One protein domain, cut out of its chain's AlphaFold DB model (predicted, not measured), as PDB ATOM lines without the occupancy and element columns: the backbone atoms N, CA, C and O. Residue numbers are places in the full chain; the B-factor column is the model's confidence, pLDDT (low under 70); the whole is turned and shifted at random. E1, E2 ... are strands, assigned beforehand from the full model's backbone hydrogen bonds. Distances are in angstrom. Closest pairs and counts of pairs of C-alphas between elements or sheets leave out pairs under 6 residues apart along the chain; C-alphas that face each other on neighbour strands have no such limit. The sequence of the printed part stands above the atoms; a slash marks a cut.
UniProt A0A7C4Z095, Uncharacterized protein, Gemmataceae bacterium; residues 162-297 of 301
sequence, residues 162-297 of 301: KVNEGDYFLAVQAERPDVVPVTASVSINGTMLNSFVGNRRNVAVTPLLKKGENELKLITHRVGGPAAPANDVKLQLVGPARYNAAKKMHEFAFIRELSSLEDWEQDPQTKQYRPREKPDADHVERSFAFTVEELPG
ATOM      1  N   LYS A 162      47.576 -20.822   3.171       79.75
ATOM      2  CA  LYS A 162      48.611 -21.529   2.408       79.75
ATOM      3  C   LYS A 162      48.364 -23.034   2.483       79.75
ATOM      4  O   LYS A 162      48.382 -23.596   3.572       79.75
ATOM      5  N   VAL A 163      48.184 -23.666   1.326       85.62
ATOM      6  CA  VAL A 163      48.094 -25.128   1.207       85.62
ATOM      7  C   VAL A 163      49.485 -25.735   1.369       85.62
ATOM      8  O   VAL A 163      50.396 -25.381   0.615       85.62
ATOM      9  N   ASN A 164      49.636 -26.651   2.322       87.50
ATOM     10  CA  ASN A 164      50.842 -27.450   2.509       87.50
ATOM     11  C   ASN A 164      50.560 -28.923   2.194       87.50
ATOM     12  O   ASN A 164      49.415 -29.372   2.212       87.50
ATOM     13  N   GLU A 165      51.625 -29.678   1.927       89.50
ATOM     14  CA  GLU A 165      51.559 -31.133   1.799       89.50
ATOM     15  C   GLU A 165      50.873 -31.750   3.028       89.50
ATOM     16  O   GLU A 165      51.182 -31.399   4.169       89.50
ATOM     17  N   GLY A 166      49.939 -32.670   2.797       90.50
ATOM     18  CA  GLY A 166      49.193 -33.346   3.854       90.50
ATOM     19  C   GLY A 166      47.960 -32.599   4.368       90.50
ATOM     20  O   GLY A 166      47.216 -33.174   5.160       90.50
ATOM     21  N   ASP A 167      47.704 -31.360   3.936       91.50
ATOM     22  CA  ASP A 167      46.553 -30.601   4.431       91.50
ATOM     23  C   ASP A 167      45.206 -31.157   3.944       91.50
ATOM     24  O   ASP A 167      45.064 -31.639   2.818       91.50
ATOM     25  N   TYR A 168      44.192 -31.030   4.797       93.12
ATOM     26  CA  TYR A 168      42.798 -31.346   4.515       93.12
ATOM     27  C   TYR A 168      41.972 -30.063   4.494       93.12
ATOM     28  O   TYR A 168      42.138 -29.180   5.343       93.12
ATOM     29  N   PHE A 169      41.041 -29.988   3.549       92.31
ATOM     30  CA  PHE A 169      40.230 -28.808   3.282       92.31
ATOM     31  C   PHE A 169      38.754 -29.129   3.220       92.31
ATOM     32  O   PHE A 169      38.347 -30.147   2.671       92.31
ATOM     33  N   LEU A 170      37.959 -28.182   3.700       92.38
ATOM     34  CA  LEU A 170      36.566 -28.054   3.322       92.38
ATOM     35  C   LEU A 170      36.464 -26.973   2.242       92.38
ATOM     36  O   LEU A 170      36.722 -25.799   2.512       92.38
ATOM     37  N   ALA A 171      36.132 -27.377   1.020       89.31
ATOM     38  CA  ALA A 171      35.984 -26.499  -0.131       89.31
ATOM     39  C   ALA A 171      34.504 -26.273  -0.452       89.31
ATOM     40  O   ALA A 171      33.737 -27.228  -0.577       89.31
ATOM     41  N   VAL A 172      34.101 -25.013  -0.614       86.25
ATOM     42  CA  VAL A 172      32.743 -24.673  -1.052       86.25
ATOM     43  C   VAL A 172      32.683 -24.604  -2.569       86.25
ATOM     44  O   VAL A 172      33.340 -23.767  -3.193       86.25
ATOM     45  N   GLN A 173      31.807 -25.412  -3.155       80.75
ATOM     46  CA  GLN A 173      31.354 -25.263  -4.527       80.75
ATOM     47  C   GLN A 173      29.897 -24.796  -4.524       80.75
ATOM     48  O   GLN A 173      29.013 -25.439  -3.970       80.75
ATOM     49  N   ALA A 174      29.643 -23.648  -5.142       71.62
ATOM     50  CA  ALA A 174      28.295 -23.133  -5.354       71.62
ATOM     51  C   ALA A 174      28.198 -22.631  -6.792       71.62
ATOM     52  O   ALA A 174      29.031 -21.817  -7.215       71.62
ATOM     53  N   GLU A 175      27.213 -23.120  -7.543       68.44
ATOM     54  CA  GLU A 175      26.986 -22.702  -8.930       68.44
ATOM     55  C   GLU A 175      26.503 -21.251  -8.992       68.44
ATOM     56  O   GLU A 175      27.058 -20.463  -9.756       68.44
ATOM     57  N   ARG A 176      25.540 -20.882  -8.135       74.19
ATOM     58  CA  ARG A 176      24.951 -19.535  -8.061       74.19
ATOM     59  C   ARG A 176      25.054 -18.956  -6.649       74.19
ATOM     60  O   ARG A 176      24.075 -18.966  -5.909       74.19
ATOM     61  N   PRO A 177      26.240 -18.493  -6.214       69.00
ATOM     62  CA  PRO A 177      26.436 -18.002  -4.846       69.00
ATOM     63  C   PRO A 177      25.524 -16.811  -4.489       69.00
ATOM     64  O   PRO A 177      25.302 -16.524  -3.322       69.00
ATOM     65  N   ASP A 178      24.945 -16.137  -5.476       66.69
ATOM     66  CA  ASP A 178      24.018 -15.018  -5.330       66.69
ATOM     67  C   ASP A 178      22.615 -15.395  -4.819       66.69
ATOM     68  O   ASP A 178      21.855 -14.519  -4.391       66.69
ATOM     69  N   VAL A 179      22.274 -16.685  -4.815       77.00
ATOM     70  CA  VAL A 179      20.990 -17.198  -4.331       77.00
ATOM     71  C   VAL A 179      21.234 -18.180  -3.195       77.00
ATOM     72  O   VAL A 179      21.814 -19.240  -3.398       77.00
ATOM     73  N   VAL A 180      20.760 -17.869  -1.990       82.62
ATOM     74  CA  VAL A 180      20.999 -18.716  -0.813       82.62
ATOM     75  C   VAL A 180      19.660 -19.068  -0.163       82.62
ATOM     76  O   VAL A 180      19.158 -18.284   0.636       82.62
ATOM     77  N   PRO A 181      19.042 -20.215  -0.510       86.06
ATOM     78  CA  PRO A 181      17.791 -20.652   0.116       86.06
ATOM     79  C   PRO A 181      17.989 -21.157   1.552       86.06
ATOM     80  O   PRO A 181      17.071 -21.088   2.371       86.06
ATOM     81  N   VAL A 182      19.188 -21.659   1.855       91.50
ATOM     82  CA  VAL A 182      19.588 -22.148   3.175       91.50
ATOM     83  C   VAL A 182      21.022 -21.728   3.475       91.50
ATOM     84  O   VAL A 182      21.870 -21.717   2.583       91.50
ATOM     85  N   THR A 183      21.314 -21.385   4.724       93.25
ATOM     86  CA  THR A 183      22.693 -21.182   5.190       93.25
ATOM     87  C   THR A 183      23.299 -22.530   5.565       93.25
ATOM     88  O   THR A 183      22.569 -23.440   5.954       93.25
ATOM     89  N   ALA A 184      24.623 -22.675   5.466       93.94
ATOM     90  CA  ALA A 184      25.319 -23.891   5.881       93.94
ATOM     91  C   ALA A 184      26.387 -23.583   6.935       93.94
ATOM     92  O   ALA A 184      27.169 -22.651   6.784       93.94
ATOM     93  N   SER A 185      26.457 -24.390   7.984       94.81
ATOM     94  CA  SER A 185      27.488 -24.353   9.023       94.81
ATOM     95  C   SER A 185      28.039 -25.757   9.215       94.81
ATOM     96  O   SER A 185      27.274 -26.720   9.207       94.81
ATOM     97  N   VAL A 186      29.349 -25.887   9.410       95.06
ATOM     98  CA  VAL A 186      29.991 -27.193   9.599       95.06
ATOM     99  C   VAL A 186      30.715 -27.241  10.934       95.06
ATOM    100  O   VAL A 186      31.384 -26.281  11.314       95.06
ATOM    101  N   SER A 187      30.596 -28.369  11.630       95.50
ATOM    102  CA  SER A 187      31.449 -28.735  12.754       95.50
ATOM    103  C   SER A 187      32.331 -29.921  12.368       95.50
ATOM    104  O   SER A 187      31.883 -30.834  11.672       95.50
ATOM    105  N   ILE A 188      33.587 -29.904  12.808       94.94
ATOM    106  CA  ILE A 188      34.524 -31.022  12.672       94.94
ATOM    107  C   ILE A 188      34.959 -31.414  14.076       94.94
ATOM    108  O   ILE A 188      35.498 -30.582  14.810       94.94
ATOM    109  N   ASN A 189      34.684 -32.659  14.471       95.62
ATOM    110  CA  ASN A 189      34.940 -33.171  15.821       95.62
ATOM    111  C   ASN A 189      34.440 -32.212  16.925       95.62
ATOM    112  O   ASN A 189      35.144 -31.934  17.895       95.62
ATOM    113  N   GLY A 190      33.241 -31.648  16.742       94.88
ATOM    114  CA  GLY A 190      32.616 -30.709  17.681       94.88
ATOM    115  C   GLY A 190      33.095 -29.253  17.592       94.88
ATOM    116  O   GLY A 190      32.501 -28.387  18.232       94.88
ATOM    117  N   THR A 191      34.115 -28.944  16.785       95.38
ATOM    118  CA  THR A 191      34.579 -27.562  16.576       95.38
ATOM    119  C   THR A 191      33.851 -26.936  15.393       95.38
ATOM    120  O   THR A 191      33.993 -27.391  14.261       95.38
ATOM    121  N   MET A 192      33.066 -25.890  15.656       94.88
ATOM    122  CA  MET A 192      32.304 -25.164  14.637       94.88
ATOM    123  C   MET A 192      33.184 -24.213  13.818       94.88
ATOM    124  O   MET A 192      33.919 -23.400  14.382       94.88
ATOM    125  N   LEU A 193      33.025 -24.264  12.499       94.06
ATOM    126  CA  LEU A 193      33.551 -23.295  11.537       94.06
ATOM    127  C   LEU A 193      32.586 -22.112  11.372       94.06
ATOM    128  O   LEU A 193      31.422 -22.190  11.779       94.06
ATOM    129  N   ASN A 194      33.033 -21.016  10.748       94.06
ATOM    130  CA  ASN A 194      32.109 -19.948  10.353       94.06
ATOM    131  C   ASN A 194      31.082 -20.504   9.346       94.06
ATOM    132  O   ASN A 194      31.387 -21.431   8.592       94.06
ATOM    133  N   SER A 195      29.875 -19.938   9.283       94.31
ATOM    134  CA  SER A 195      28.905 -20.331   8.247       94.31
ATOM    135  C   SER A 195      29.399 -20.015   6.835       94.31
ATOM    136  O   SER A 195      30.165 -19.078   6.623       94.31
ATOM    137  N   PHE A 196      28.933 -20.776   5.856       91.19
ATOM    138  CA  PHE A 196      29.186 -20.611   4.433       91.19
ATOM    139  C   PHE A 196      27.940 -20.026   3.776       91.19
ATOM    140  O   PHE A 196      26.909 -20.696   3.697       91.19
ATOM    141  N   VAL A 197      28.027 -18.765   3.346       89.88
ATOM    142  CA  VAL A 197      26.919 -18.050   2.707       89.88
ATOM    143  C   VAL A 197      27.438 -17.096   1.643       89.88
ATOM    144  O   VAL A 197      28.219 -16.190   1.925       89.88
ATOM    145  N   GLY A 198      26.952 -17.315   0.426       83.31
ATOM    146  CA  GLY A 198      27.059 -16.419  -0.720       83.31
ATOM    147  C   GLY A 198      28.455 -16.123  -1.263       83.31
ATOM    148  O   GLY A 198      28.592 -15.360  -2.212       83.31
ATOM    149  N   ASN A 199      29.494 -16.770  -0.740       80.75
ATOM    150  CA  ASN A 199      30.835 -16.745  -1.307       80.75
ATOM    151  C   ASN A 199      31.440 -18.151  -1.407       80.75
ATOM    152  O   ASN A 199      31.104 -19.067  -0.655       80.75
ATOM    153  N   ARG A 200      32.377 -18.313  -2.344       83.69
ATOM    154  CA  ARG A 200      33.240 -19.496  -2.404       83.69
ATOM    155  C   ARG A 200      34.434 -19.258  -1.489       83.69
ATOM    156  O   ARG A 200      35.151 -18.274  -1.663       83.69
ATOM    157  N   ARG A 201      34.648 -20.152  -0.529       85.56
ATOM    158  CA  ARG A 201      35.825 -20.136   0.345       85.56
ATOM    159  C   ARG A 201      36.242 -21.554   0.706       85.56
ATOM    160  O   ARG A 201      35.404 -22.450   0.768       85.56
ATOM    161  N   ASN A 202      37.536 -21.720   0.952       87.19
ATOM    162  CA  ASN A 202      38.123 -22.970   1.414       87.19
ATOM    163  C   ASN A 202      38.634 -22.775   2.836       87.19
ATOM    164  O   ASN A 202      39.190 -21.722   3.153       87.19
ATOM    165  N   VAL A 203      38.474 -23.792   3.674       90.06
ATOM    166  CA  VAL A 203      38.905 -23.765   5.074       90.06
ATOM    167  C   VAL A 203      39.804 -24.962   5.334       90.06
ATOM    168  O   VAL A 203      39.413 -26.091   5.044       90.06
ATOM    169  N   ALA A 204      41.009 -24.727   5.863       90.44
ATOM    170  CA  ALA A 204      41.851 -25.812   6.362       90.44
ATOM    171  C   ALA A 204      41.158 -26.434   7.564       90.44
ATOM    172  O   ALA A 204      40.880 -25.752   8.549       90.44
ATOM    173  N   VAL A 205      40.924 -27.735   7.491       92.44
ATOM    174  CA  VAL A 205      40.361 -28.503   8.600       92.44
ATOM    175  C   VAL A 205      41.392 -29.422   9.235       92.44
ATOM    176  O   VAL A 205      41.107 -29.955  10.298       92.44
ATOM    177  N   THR A 206      42.603 -29.548   8.667       92.56
ATOM    178  CA  THR A 206      43.714 -30.342   9.232       92.56
ATOM    179  C   THR A 206      43.865 -30.193  10.750       92.56
ATOM    180  O   THR A 206      43.937 -31.219  11.425       92.56
ATOM    181  N   PRO A 207      43.866 -28.971  11.333       91.19
ATOM    182  CA  PRO A 207      44.057 -28.803  12.777       91.19
ATOM    183  C   PRO A 207      42.914 -29.362  13.636       91.19
ATOM    184  O   PRO A 207      43.093 -29.550  14.837       91.19
ATOM    185  N   LEU A 208      41.747 -29.602  13.036       92.75
ATOM    186  CA  LEU A 208      40.544 -30.114  13.693       92.75
ATOM    187  C   LEU A 208      40.423 -31.638  13.584       92.75
ATOM    188  O   LEU A 208      39.529 -32.228  14.191       92.75
ATOM    189  N   LEU A 209      41.295 -32.279  12.804       93.50
ATOM    190  CA  LEU A 209      41.272 -33.716  12.558       93.50
ATOM    191  C   LEU A 209      42.148 -34.475  13.556       93.50
ATOM    192  O   LEU A 209      43.147 -33.972  14.072       93.50
ATOM    193  N   LYS A 210      41.794 -35.739  13.778       93.75
ATOM    194  CA  LYS A 210      42.603 -36.734  14.489       93.75
ATOM    195  C   LYS A 210      42.861 -37.936  13.582       93.75
ATOM    196  O   LYS A 210      42.091 -38.206  12.664       93.75
ATOM    197  N   LYS A 211      43.938 -38.677  13.849       92.88
ATOM    198  CA  LYS A 211      44.153 -39.984  13.213       92.88
ATOM    199  C   LYS A 211      43.026 -40.941  13.622       92.88
ATOM    200  O   LYS A 211      42.673 -40.993  14.800       92.88
ATOM    201  N   GLY A 212      42.509 -41.710  12.669       94.50
ATOM    202  CA  GLY A 212      41.376 -42.614  12.861       94.50
ATOM    203  C   GLY A 212      40.038 -41.963  12.513       94.50
ATOM    204  O   GLY A 212      39.951 -41.168  11.578       94.50
ATOM    205  N   GLU A 213      38.989 -42.339  13.238       96.69
ATOM    206  CA  GLU A 213      37.623 -41.872  12.990       96.69
ATOM    207  C   GLU A 213      37.439 -40.402  13.392       96.69
ATOM    208  O   GLU A 213      37.865 -39.979  14.465       96.69
ATOM    209  N   ASN A 214      36.783 -39.630  12.535       96.88
ATOM    210  CA  ASN A 214      36.420 -38.233  12.723       96.88
ATOM    211  C   ASN A 214      34.925 -38.054  12.447       96.88
ATOM    212  O   ASN A 214      34.339 -38.802  11.664       96.88
ATOM    213  N   GLU A 215      34.331 -37.027  13.045       97.06
ATOM    214  CA  GLU A 215      32.959 -36.613  12.767       97.06
ATOM    215  C   GLU A 215      32.948 -35.282  12.017       97.06
ATOM    216  O   GLU A 215      33.633 -34.328  12.395       97.06
ATOM    217  N   LEU A 216      32.117 -35.209  10.984       96.25
ATOM    218  CA  LEU A 216      31.668 -33.967  10.381       96.25
ATOM    219  C   LEU A 216      30.173 -33.809  10.644       96.25
ATOM    220  O   LEU A 216      29.396 -34.684  10.269       96.25
ATOM    221  N   LYS A 217      29.758 -32.665  11.193       97.00
ATOM    222  CA  LYS A 217      28.346 -32.280  11.285       97.00
ATOM    223  C   LYS A 217      28.032 -31.110  10.354       97.00
ATOM    224  O   LYS A 217      28.676 -30.071  10.442       97.00
ATOM    225  N   LEU A 218      27.020 -31.252   9.503       96.50
ATOM    226  CA  LEU A 218      26.427 -30.172   8.715       96.50
ATOM    227  C   LEU A 218      25.140 -29.695   9.390       96.50
ATOM    228  O   LEU A 218      24.245 -30.493   9.656       96.50
ATOM    229  N   ILE A 219      25.041 -28.391   9.626       96.88
ATOM    230  CA  ILE A 219      23.854 -27.715  10.147       96.88
ATOM    231  C   ILE A 219      23.413 -26.704   9.099       96.88
ATOM    232  O   ILE A 219      24.195 -25.838   8.705       96.88
ATOM    233  N   THR A 220      22.168 -26.788   8.648       96.38
ATOM    234  CA  THR A 220      21.615 -25.865   7.650       96.38
ATOM    235  C   THR A 220      20.396 -25.159   8.202       96.38
ATOM    236  O   THR A 220      19.601 -25.797   8.880       96.38
ATOM    237  N   HIS A 221      20.252 -23.860   7.941       95.62
ATOM    238  CA  HIS A 221      19.085 -23.079   8.365       95.62
ATOM    239  C   HIS A 221      18.363 -22.505   7.160       95.62
ATOM    240  O   HIS A 221      19.003 -22.066   6.204       95.62
ATOM    241  N   ARG A 222      17.038 -22.422   7.238       93.31
ATOM    242  CA  ARG A 222      16.228 -21.718   6.243       93.31
ATOM    243  C   ARG A 222      16.628 -20.248   6.185       93.31
ATOM    244  O   ARG A 222      16.695 -19.583   7.220       93.31
ATOM    245  N   VAL A 223      16.807 -19.710   4.982       91.62
ATOM    246  CA  VAL A 223      16.814 -18.257   4.791       91.62
ATOM    247  C   VAL A 223      15.367 -17.785   4.720       91.62
ATOM    248  O   VAL A 223      14.600 -18.182   3.842       91.62
ATOM    249  N   GLY A 224      14.966 -16.961   5.686       88.69
ATOM    250  CA  GLY A 224      13.648 -16.332   5.674       88.69
ATOM    251  C   GLY A 224      13.599 -15.229   4.620       88.69
ATOM    252  O   GLY A 224      14.595 -14.532   4.437       88.69
ATOM    253  N   GLY A 225      12.457 -15.037   3.958       84.12
ATOM    254  CA  GLY A 225      12.276 -13.949   2.993       84.12
ATOM    255  C   GLY A 225      11.618 -14.368   1.682       84.12
ATOM    256  O   GLY A 225      10.909 -15.372   1.660       84.12
ATOM    257  N   PRO A 226      11.779 -13.602   0.589       74.25
ATOM    258  CA  PRO A 226      11.190 -13.970  -0.696       74.25
ATOM    259  C   PRO A 226      11.697 -15.341  -1.161       74.25
ATOM    260  O   PRO A 226      12.804 -15.757  -0.818       74.25
ATOM    261  N   ALA A 227      10.877 -16.042  -1.947       71.38
ATOM    262  CA  ALA A 227      11.259 -17.327  -2.512       71.38
ATOM    263  C   ALA A 227      12.566 -17.196  -3.310       71.38
ATOM    264  O   ALA A 227      12.688 -16.354  -4.199       71.38
ATOM    265  N   ALA A 228      13.532 -18.044  -2.978       71.25
ATOM    266  CA  ALA A 228      14.805 -18.149  -3.670       71.25
ATOM    267  C   ALA A 228      14.756 -19.369  -4.603       71.25
ATOM    268  O   ALA A 228      14.231 -20.411  -4.195       71.25
ATOM    269  N   PRO A 229      15.272 -19.290  -5.846       73.75
ATOM    270  CA  PRO A 229      15.394 -20.479  -6.676       73.75
ATOM    271  C   PRO A 229      16.332 -21.505  -6.030       73.75
ATOM    272  O   PRO A 229      17.152 -21.177  -5.171       73.75
ATOM    273  N   ALA A 230      16.225 -22.758  -6.473       73.69
ATOM    274  CA  ALA A 230      17.097 -23.826  -6.008       73.69
ATOM    275  C   ALA A 230      18.563 -23.482  -6.274       73.69
ATOM    276  O   ALA A 230      18.986 -23.364  -7.426       73.69
ATOM    277  N   ASN A 231      19.336 -23.337  -5.207       79.62
ATOM    278  CA  ASN A 231      20.778 -23.240  -5.294       79.62
ATOM    279  C   ASN A 231      21.393 -24.023  -4.142       79.62
ATOM    280  O   ASN A 231      21.232 -23.673  -2.974       79.62
ATOM    281  N   ASP A 232      22.048 -25.116  -4.506       83.56
ATOM    282  CA  ASP A 232      22.686 -26.005  -3.560       83.56
ATOM    283  C   ASP A 232      24.126 -25.555  -3.313       83.56
ATOM    284  O   ASP A 232      24.881 -25.284  -4.250       83.56
ATOM    285  N   VAL A 233      24.510 -25.485  -2.044       84.25
ATOM    286  CA  VAL A 233      25.891 -25.259  -1.634       84.25
ATOM    287  C   VAL A 233      26.503 -26.627  -1.380       84.25
ATOM    288  O   VAL A 233      26.143 -27.320  -0.427       84.25
ATOM    289  N   LYS A 234      27.439 -27.021  -2.243       90.25
ATOM    290  CA  LYS A 234      28.213 -28.248  -2.083       90.25
ATOM    291  C   LYS A 234      29.441 -27.963  -1.233       90.25
ATOM    292  O   LYS A 234      30.249 -27.091  -1.546       90.25
ATOM    293  N   LEU A 235      29.588 -28.713  -0.153       91.44
ATOM    294  CA  LEU A 235      30.747 -28.673   0.729       91.44
ATOM    295  C   LEU A 235      31.545 -29.950   0.505       91.44
ATOM    296  O   LEU A 235      31.073 -31.042   0.821       91.44
ATOM    297  N   GLN A 236      32.741 -29.820  -0.056       93.75
ATOM    298  CA  GLN A 236      33.615 -30.947  -0.352       93.75
ATOM    299  C   GLN A 236      34.734 -31.026   0.676       93.75
ATOM    300  O   GLN A 236      35.561 -30.122   0.782       93.75
ATOM    301  N   LEU A 237      34.767 -32.127   1.420       94.00
ATOM    302  CA  LEU A 237      35.912 -32.503   2.227       94.00
ATOM    303  C   LEU A 237      36.926 -33.206   1.323       94.00
ATOM    304  O   LEU A 237      36.628 -34.245   0.722       94.00
ATOM    305  N   VAL A 238      38.119 -32.630   1.229       93.81
ATOM    306  CA  VAL A 238      39.198 -33.109   0.365       93.81
ATOM    307  C   VAL A 238      40.524 -33.144   1.119       93.81
ATOM    308  O   VAL A 238      40.762 -32.351   2.028       93.81
ATOM    309  N   GLY A 239      41.401 -34.060   0.731       93.00
ATOM    310  CA  GLY A 239      42.726 -34.233   1.310       93.00
ATOM    311  C   GLY A 239      43.146 -35.706   1.353       93.00
ATOM    312  O   GLY A 239      42.351 -36.578   1.010       93.00
ATOM    313  N   PRO A 240      44.387 -36.006   1.761       93.38
ATOM    314  CA  PRO A 240      45.455 -35.041   2.002       93.38
ATOM    315  C   PRO A 240      45.893 -34.352   0.701       93.38
ATOM    316  O   PRO A 240      45.828 -34.940  -0.380       93.38
ATOM    317  N   ALA A 241      46.336 -33.100   0.805       92.31
ATOM    318  CA  ALA A 241      46.964 -32.371  -0.288       92.31
ATOM    319  C   ALA A 241      48.279 -33.052  -0.690       92.31
ATOM    320  O   ALA A 241      49.102 -33.349   0.176       92.31
ATOM    321  N   ARG A 242      48.486 -33.270  -1.990       92.12
ATOM    322  CA  ARG A 242      49.717 -33.836  -2.553       92.12
ATOM    323  C   ARG A 242      50.259 -32.957  -3.662       92.12
ATOM    324  O   ARG A 242      49.550 -32.665  -4.626       92.12
ATOM    325  N   TYR A 243      51.505 -32.518  -3.550       91.12
ATOM    326  CA  TYR A 243      52.116 -31.644  -4.539       91.12
ATOM    327  C   TYR A 243      52.429 -32.393  -5.837       91.12
ATOM    328  O   TYR A 243      53.249 -33.310  -5.883       91.12
ATOM    329  N   ASN A 244      51.815 -31.951  -6.932       92.38
ATOM    330  CA  ASN A 244      52.103 -32.437  -8.270       92.38
ATOM    331  C   ASN A 244      53.126 -31.509  -8.944       92.38
ATOM    332  O   ASN A 244      52.786 -30.421  -9.415       92.38
ATOM    333  N   ALA A 245      54.384 -31.952  -9.023       91.31
ATOM    334  CA  ALA A 245      55.478 -31.162  -9.594       91.31
ATOM    335  C   ALA A 245      55.283 -30.826 -11.085       91.31
ATOM    336  O   ALA A 245      55.676 -29.746 -11.523       91.31
ATOM    337  N   ALA A 246      54.642 -31.712 -11.856       93.38
ATOM    338  CA  ALA A 246      54.384 -31.482 -13.277       93.38
ATOM    339  C   ALA A 246      53.350 -30.366 -13.493       93.38
ATOM    340  O   ALA A 246      53.522 -29.519 -14.367       93.38
ATOM    341  N   LYS A 247      52.302 -30.330 -12.661       92.00
ATOM    342  CA  LYS A 247      51.248 -29.302 -12.708       92.00
ATOM    343  C   LYS A 247      51.560 -28.065 -11.862       92.00
ATOM    344  O   LYS A 247      50.839 -27.076 -11.944       92.00
ATOM    345  N   LYS A 248      52.620 -28.118 -11.050       90.38
ATOM    346  CA  LYS A 248      53.014 -27.085 -10.079       90.38
ATOM    347  C   LYS A 248      51.871 -26.672  -9.139       90.38
ATOM    348  O   LYS A 248      51.764 -25.505  -8.770       90.38
ATOM    349  N   MET A 249      51.031 -27.624  -8.737       91.31
ATOM    350  CA  MET A 249      49.883 -27.392  -7.853       91.31
ATOM    351  C   MET A 249      49.659 -28.578  -6.914       91.31
ATOM    352  O   MET A 249      50.082 -29.692  -7.218       91.31
ATOM    353  N   HIS A 250      48.982 -28.345  -5.789       89.94
ATOM    354  CA  HIS A 250      48.524 -29.434  -4.929       89.94
ATOM    355  C   HIS A 250      47.250 -30.056  -5.506       89.94
ATOM    356  O   HIS A 250      46.319 -29.346  -5.891       89.94
ATOM    357  N   GLU A 251      47.229 -31.380  -5.564       92.19
ATOM    358  CA  GLU A 251      46.057 -32.191  -5.865       92.19
ATOM    359  C   GLU A 251      45.483 -32.738  -4.558       92.19
ATOM    360  O   GLU A 251      46.206 -32.931  -3.582       92.19
ATOM    361  N   PHE A 252      44.179 -32.985  -4.530       92.12
ATOM    362  CA  PHE A 252      43.487 -33.455  -3.335       92.12
ATOM    363  C   PHE A 252      42.689 -34.703  -3.682       92.12
ATOM    364  O   PHE A 252      42.035 -34.749  -4.726       92.12
ATOM    365  N   ALA A 253      42.715 -35.700  -2.799       91.75
ATOM    366  CA  ALA A 253      41.782 -36.810  -2.896       91.75
ATOM    367  C   ALA A 253      40.410 -36.375  -2.369       91.75
ATOM    368  O   ALA A 253      40.301 -35.665  -1.367       91.75
ATOM    369  N   PHE A 254      39.356 -36.787  -3.065       92.88
ATOM    370  CA  PHE A 254      37.992 -36.586  -2.604       92.88
ATOM    371  C   PHE A 254      37.691 -37.536  -1.444       92.88
ATOM    372  O   PHE A 254      37.945 -38.735  -1.553       92.88
ATOM    373  N   ILE A 255      37.120 -37.008  -0.362       92.50
ATOM    374  CA  ILE A 255      36.672 -37.811   0.780       92.50
ATOM    375  C   ILE A 255      35.147 -37.838   0.805       92.50
ATOM    376  O   ILE A 255      34.536 -38.906   0.859       92.50
ATOM    377  N   ARG A 256      34.518 -36.658   0.777       91.75
ATOM    378  CA  ARG A 256      33.064 -36.533   0.907       91.75
ATOM    379  C   ARG A 256      32.554 -35.240   0.292       91.75
ATOM    380  O   ARG A 256      33.222 -34.214   0.349       91.75
ATOM    381  N   GLU A 257      31.327 -35.284  -0.209       93.00
ATOM    382  CA  GLU A 257      30.532 -34.109  -0.550       93.00
ATOM    383  C   GLU A 257      29.290 -34.073   0.337       93.00
ATOM    384  O   GLU A 257      28.713 -35.115   0.664       93.00
ATOM    385  N   LEU A 258      28.890 -32.866   0.718       91.62
ATOM    386  CA  LEU A 258      27.662 -32.590   1.440       91.62
ATOM    387  C   LEU A 258      26.874 -31.554   0.654       91.62
ATOM    388  O   LEU A 258      27.417 -30.524   0.256       91.62
ATOM    389  N   SER A 259      25.591 -31.823   0.463       92.31
ATOM    390  CA  SER A 259      24.643 -30.894  -0.143       92.31
ATOM    391  C   SER A 259      23.923 -30.115   0.950       92.31
ATOM    392  O   SER A 259      23.363 -30.729   1.857       92.31
ATOM    393  N   SER A 260      23.894 -28.785   0.882       91.25
ATOM    394  CA  SER A 260      23.113 -27.990   1.834       91.25
ATOM    395  C   SER A 260      21.604 -28.228   1.703       91.25
ATOM    396  O   SER A 260      20.878 -28.018   2.669       91.25
ATOM    397  N   LEU A 261      21.123 -28.669   0.535       92.19
ATOM    398  CA  LEU A 261      19.696 -28.869   0.247       92.19
ATOM    399  C   LEU A 261      19.188 -30.319   0.357       92.19
ATOM    400  O   LEU A 261      18.002 -30.541   0.138       92.19
ATOM    401  N   GLU A 262      20.026 -31.298   0.705       91.25
ATOM    402  CA  GLU A 262      19.687 -32.739   0.620       91.25
ATOM    403  C   GLU A 262      18.380 -33.147   1.340       91.25
ATOM    404  O   GLU A 262      17.619 -33.975   0.828       91.25
ATOM    405  N   ASP A 263      18.070 -32.500   2.468       93.69
ATOM    406  CA  ASP A 263      16.875 -32.765   3.295       93.69
ATOM    407  C   ASP A 263      15.853 -31.634   3.261       93.69
ATOM    408  O   ASP A 263      14.928 -31.578   4.074       93.69
ATOM    409  N   TRP A 264      16.025 -30.711   2.327       94.69
ATOM    410  CA  TRP A 264      15.107 -29.616   2.119       94.69
ATOM    411  C   TRP A 264      14.202 -29.928   0.932       94.69
ATOM    412  O   TRP A 264      14.583 -30.591  -0.036       94.69
ATOM    413  N   GLU A 265      12.979 -29.433   1.000       93.25
ATOM    414  CA  GLU A 265      12.048 -29.415  -0.117       93.25
ATOM    415  C   GLU A 265      11.471 -28.013  -0.280       93.25
ATOM    416  O   GLU A 265      11.397 -27.236   0.674       93.25
ATOM    417  N   GLN A 266      11.074 -27.679  -1.505       91.25
ATOM    418  CA  GLN A 266      10.381 -26.429  -1.753       91.25
ATOM    419  C   GLN A 266       8.900 -26.609  -1.422       91.25
ATOM    420  O   GLN A 266       8.218 -27.443  -2.015       91.25
ATOM    421  N   ASP A 267       8.396 -25.798  -0.499       87.62
ATOM    422  CA  ASP A 267       6.980 -25.773  -0.179       87.62
ATOM    423  C   ASP A 267       6.172 -25.332  -1.419       87.62
ATOM    424  O   ASP A 267       6.461 -24.290  -2.021       87.62
ATOM    425  N   PRO A 268       5.157 -26.102  -1.844       86.31
ATOM    426  CA  PRO A 268       4.466 -25.849  -3.102       86.31
ATOM    427  C   PRO A 268       3.645 -24.555  -3.094       86.31
ATOM    428  O   PRO A 268       3.429 -23.997  -4.175       86.31
ATOM    429  N   GLN A 269       3.216 -24.077  -1.920       85.25
ATOM    430  CA  GLN A 269       2.379 -22.886  -1.765       85.25
ATOM    431  C   GLN A 269       3.230 -21.620  -1.652       85.25
ATOM    432  O   GLN A 269       3.063 -20.679  -2.422       85.25
ATOM    433  N   THR A 270       4.170 -21.610  -0.713       83.44
ATOM    434  CA  THR A 270       4.998 -20.441  -0.379       83.44
ATOM    435  C   THR A 270       6.253 -20.331  -1.239       83.44
ATOM    436  O   THR A 270       6.886 -19.277  -1.264       83.44
ATOM    437  N   LYS A 271       6.644 -21.418  -1.921       84.94
ATOM    438  CA  LYS A 271       7.908 -21.560  -2.667       84.94
ATOM    439  C   LYS A 271       9.170 -21.387  -1.814       84.94
ATOM    440  O   LYS A 271      10.273 -21.329  -2.360       84.94
ATOM    441  N   GLN A 272       9.036 -21.331  -0.494       85.94
ATOM    442  CA  GLN A 272      10.159 -21.300   0.436       85.94
ATOM    443  C   GLN A 272      10.626 -22.724   0.755       85.94
ATOM    444  O   GLN A 272       9.856 -23.678   0.659       85.94
ATOM    445  N   TYR A 273      11.888 -22.870   1.149       90.81
ATOM    446  CA  TYR A 273      12.429 -24.166   1.543       90.81
ATOM    447  C   TYR A 273      12.021 -24.522   2.971       90.81
ATOM    448  O   TYR A 273      12.089 -23.679   3.868       90.81
ATOM    449  N   ARG A 274      11.620 -25.775   3.179       92.81
ATOM    450  CA  ARG A 274      11.337 -26.358   4.494       92.81
ATOM    451  C   ARG A 274      12.020 -27.721   4.645       92.81
ATOM    452  O   ARG A 274      12.255 -28.378   3.626       92.81
ATOM    453  N   PRO A 275      12.333 -28.164   5.871       94.88
ATOM    454  CA  PRO A 275      12.853 -29.507   6.086       94.88
ATOM    455  C   PRO A 275      11.826 -30.569   5.689       94.88
ATOM    456  O   PRO A 275      10.647 -30.455   6.027       94.88
ATOM    457  N   ARG A 276      12.275 -31.625   5.009       94.94
ATOM    458  CA  ARG A 276      11.419 -32.715   4.518       94.94
ATOM    459  C   ARG A 276      10.782 -33.512   5.658       94.94
ATOM    460  O   ARG A 276       9.603 -33.836   5.599       94.94
ATOM    461  N   GLU A 277      11.553 -33.822   6.699       93.56
ATOM    462  CA  GLU A 277      11.083 -34.660   7.815       93.56
ATOM    463  C   GLU A 277      10.329 -33.876   8.896       93.56
ATOM    464  O   GLU A 277       9.440 -34.414   9.554       93.56
ATOM    465  N   LYS A 278      10.686 -32.602   9.096       93.50
ATOM    466  CA  LYS A 278      10.090 -31.719  10.108       93.50
ATOM    467  C   LYS A 278       9.743 -30.367   9.476       93.50
ATOM    468  O   LYS A 278      10.506 -29.420   9.651       93.50
ATOM    469  N   PRO A 279       8.610 -30.259   8.759       91.19
ATOM    470  CA  PRO A 279       8.231 -29.062   7.998       91.19
ATOM    471  C   PRO A 279       8.245 -27.741   8.781       91.19
ATOM    472  O   PRO A 279       8.500 -26.691   8.192       91.19
ATOM    473  N   ASP A 280       7.998 -27.802  10.092       90.25
ATOM    474  CA  ASP A 280       7.959 -26.633  10.979       90.25
ATOM    475  C   ASP A 280       9.326 -26.267  11.583       90.25
ATOM    476  O   ASP A 280       9.452 -25.237  12.245       90.25
ATOM    477  N   ALA A 281      10.359 -27.095  11.383       93.25
ATOM    478  CA  ALA A 281      11.702 -26.791  11.856       93.25
ATOM    479  C   ALA A 281      12.361 -25.706  10.988       93.25
ATOM    480  O   ALA A 281      12.165 -25.618   9.774       93.25
ATOM    481  N   ASP A 282      13.178 -24.875  11.623       90.06
ATOM    482  CA  ASP A 282      13.942 -23.805  10.980       90.06
ATOM    483  C   ASP A 282      15.333 -24.261  10.507       90.06
ATOM    484  O   ASP A 282      16.002 -23.532   9.765       90.06
ATOM    485  N   HIS A 283      15.747 -25.472  10.891       96.19
ATOM    486  CA  HIS A 283      17.049 -26.044  10.572       96.19
ATOM    487  C   HIS A 283      17.026 -27.570  10.398       96.19
ATOM    488  O   HIS A 283      16.097 -28.260  10.822       96.19
ATOM    489  N   VAL A 284      18.096 -28.091   9.792       96.94
ATOM    490  CA  VAL A 284      18.413 -29.523   9.676       96.94
ATOM    491  C   VAL A 284      19.852 -29.763  10.118       96.94
ATOM    492  O   VAL A 284      20.748 -29.010   9.727       96.94
ATOM    493  N   GLU A 285      20.083 -30.839  10.874       96.50
ATOM    494  CA  GLU A 285      21.416 -31.322  11.244       96.50
ATOM    495  C   GLU A 285      21.690 -32.720  10.686       96.50
ATOM    496  O   GLU A 285      20.820 -33.590  10.727       96.50
ATOM    497  N   ARG A 286      22.928 -32.964  10.246       95.06
ATOM    498  CA  ARG A 286      23.417 -34.292   9.857       95.06
ATOM    499  C   ARG A 286      24.855 -34.508  10.284       95.06
ATOM    500  O   ARG A 286      25.689 -33.638  10.056       95.06
ATOM    501  N   SER A 287      25.142 -35.687  10.821       95.56
ATOM    502  CA  SER A 287      26.495 -36.124  11.168       95.56
ATOM    503  C   SER A 287      26.973 -37.225  10.225       95.56
ATOM    504  O   SER A 287      26.211 -38.110   9.840       95.56
ATOM    505  N   PHE A 288      28.258 -37.185   9.888       94.69
ATOM    506  CA  PHE A 288      28.933 -38.152   9.034       94.69
ATOM    507  C   PHE A 288      30.262 -38.543   9.668       94.69
ATOM    508  O   PHE A 288      31.077 -37.680   9.997       94.69
ATOM    509  N   ALA A 289      30.492 -39.846   9.800       95.44
ATOM    510  CA  ALA A 289      31.792 -40.371  10.187       95.44
ATOM    511  C   ALA A 289      32.690 -40.529   8.953       95.44
ATOM    512  O   ALA A 289      32.227 -40.914   7.876       95.44
ATOM    513  N   PHE A 290      33.980 -40.248   9.109       93.88
ATOM    514  CA  PHE A 290      35.003 -40.525   8.102       93.88
ATOM    515  C   PHE A 290      36.340 -40.839   8.773       93.88
ATOM    516  O   PHE A 290      36.604 -40.407   9.893       93.88
ATOM    517  N   THR A 291      37.200 -41.580   8.081       93.38
ATOM    518  CA  THR A 291      38.489 -42.013   8.631       93.38
ATOM    519  C   THR A 291      39.635 -41.259   7.975       93.38
ATOM    520  O   THR A 291      39.676 -41.111   6.757       93.38
ATOM    521  N   VAL A 292      40.585 -40.813   8.795       91.56
ATOM    522  CA  VAL A 292      41.856 -40.222   8.371       91.56
ATOM    523  C   VAL A 292      42.975 -41.182   8.752       91.56
ATOM    524  O   VAL A 292      43.222 -41.422   9.935       91.56
ATOM    525  N   GLU A 293      43.647 -41.750   7.754       86.25
ATOM    526  CA  GLU A 293      44.706 -42.746   7.971       86.25
ATOM    527  C   GLU A 293      45.952 -42.117   8.607       86.25
ATOM    528  O   GLU A 293      46.514 -42.648   9.571       86.25
ATOM    529  N   GLU A 294      46.345 -40.945   8.105       81.38
ATOM    530  CA  GLU A 294      47.510 -40.196   8.561       81.38
ATOM    531  C   GLU A 294      47.240 -38.688   8.546       81.38
ATOM    532  O   GLU A 294      46.566 -38.153   7.659       81.38
ATOM    533  N   LEU A 295      47.794 -38.005   9.550       81.69
ATOM    534  CA  LEU A 295      47.870 -36.550   9.603       81.69
ATOM    535  C   LEU A 295      49.291 -36.113   9.252       81.69
ATOM    536  O   LEU A 295      50.231 -36.837   9.596       81.69
ATOM    537  N   PRO A 296      49.471 -34.930   8.637       73.50
ATOM    538  CA  PRO A 296      50.800 -34.375   8.450       73.50
ATOM    539  C   PRO A 296      51.506 -34.316   9.806       73.50
ATOM    540  O   PRO A 296      50.944 -33.850  10.804       73.50
ATOM    541  N   GLY A 297      52.731 -34.847   9.857       57.91
ATOM    542  CA  GLY A 297      53.560 -34.757  11.052       57.91
ATOM    543  C   GLY A 297      53.653 -33.294  11.478       57.91
ATOM    544  O   GLY A 297      53.808 -32.418  10.626       57.91
TER     545      GLY A 297
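AT A GLANCE: This is residues 162 to 297 of the 301 residues of an uncharacterized protein of Gemmataceae bacterium (UniProt A0A7C4Z095). Two strongly twisted sheets, E3-E1-E5-E6 and E2-E4-E9, lie face to face as an elongated sandwich, the second only just strongly twisted, with C-alphas up to 4.2 A off its best plane. The bent hairpin E5-E6 reaches to one end of the long axis, and the small hairpin E7-E8 sits at the opposite end. The printed part has 136 residues, no named helix and nine named strands, E1 to E9 in chain order; each sheet is antiparallel. It is all strand, though under half of the residues are in named elements, and compact, with a radius of gyration of the C-alphas of 16.4 A and spans of 53 by 30 by 19 A.

IN THESE COORDINATES: Find C-alpha 169 at (40.230, -28.808, 3.282), where E1 begins and runs to residue 174. Next come E2, residues 182 to 188, and E3, 202 to 204. E4, 212 to 222, spans 33.4 A. E5, 233 to 244, spans 28.0 A and bends by 72 degrees at 240; E6, 249 to 259, spans 26.6 A and bends by 71 degrees at 255. After E7, 264 to 266, and E8, 273 to 275, follow E9 from 283 over 28.7 A to C-alpha 292 at (41.856, -40.222, 8.371).

HOW THE PARTS SIT: Look for N 203 and O 170, 2.9 A, between E3 and E1; N 171 and O 236, 2.8 A, between E1 and E5; and N 237 and O 256, 2.8 A, in the hairpin E5-E6. In the other sheet, N 185 and O 219 of the neighbours E2 and E4 are within hydrogen-bond range at 2.8 A, and N 216 and O 288 of the neighbours E4 and E9 are within hydrogen-bond range at 2.9 A. The facing parts are 11.1 A centre to centre. In hairpin E7-E8, N 265 and O 274 are 2.9 A apart; the closest C-alphas of E8 and E4 are those of Tyr 273 and Arg 222, 6.5 A.

THE WHOLE: The C-alphas farthest apart, Ala 245 and Gln 269, are 54.3 A apart. The printed part has no cut; E2 to E3 is the long link. Residues 175, 177 to 178 and 297 have pLDDT under 70.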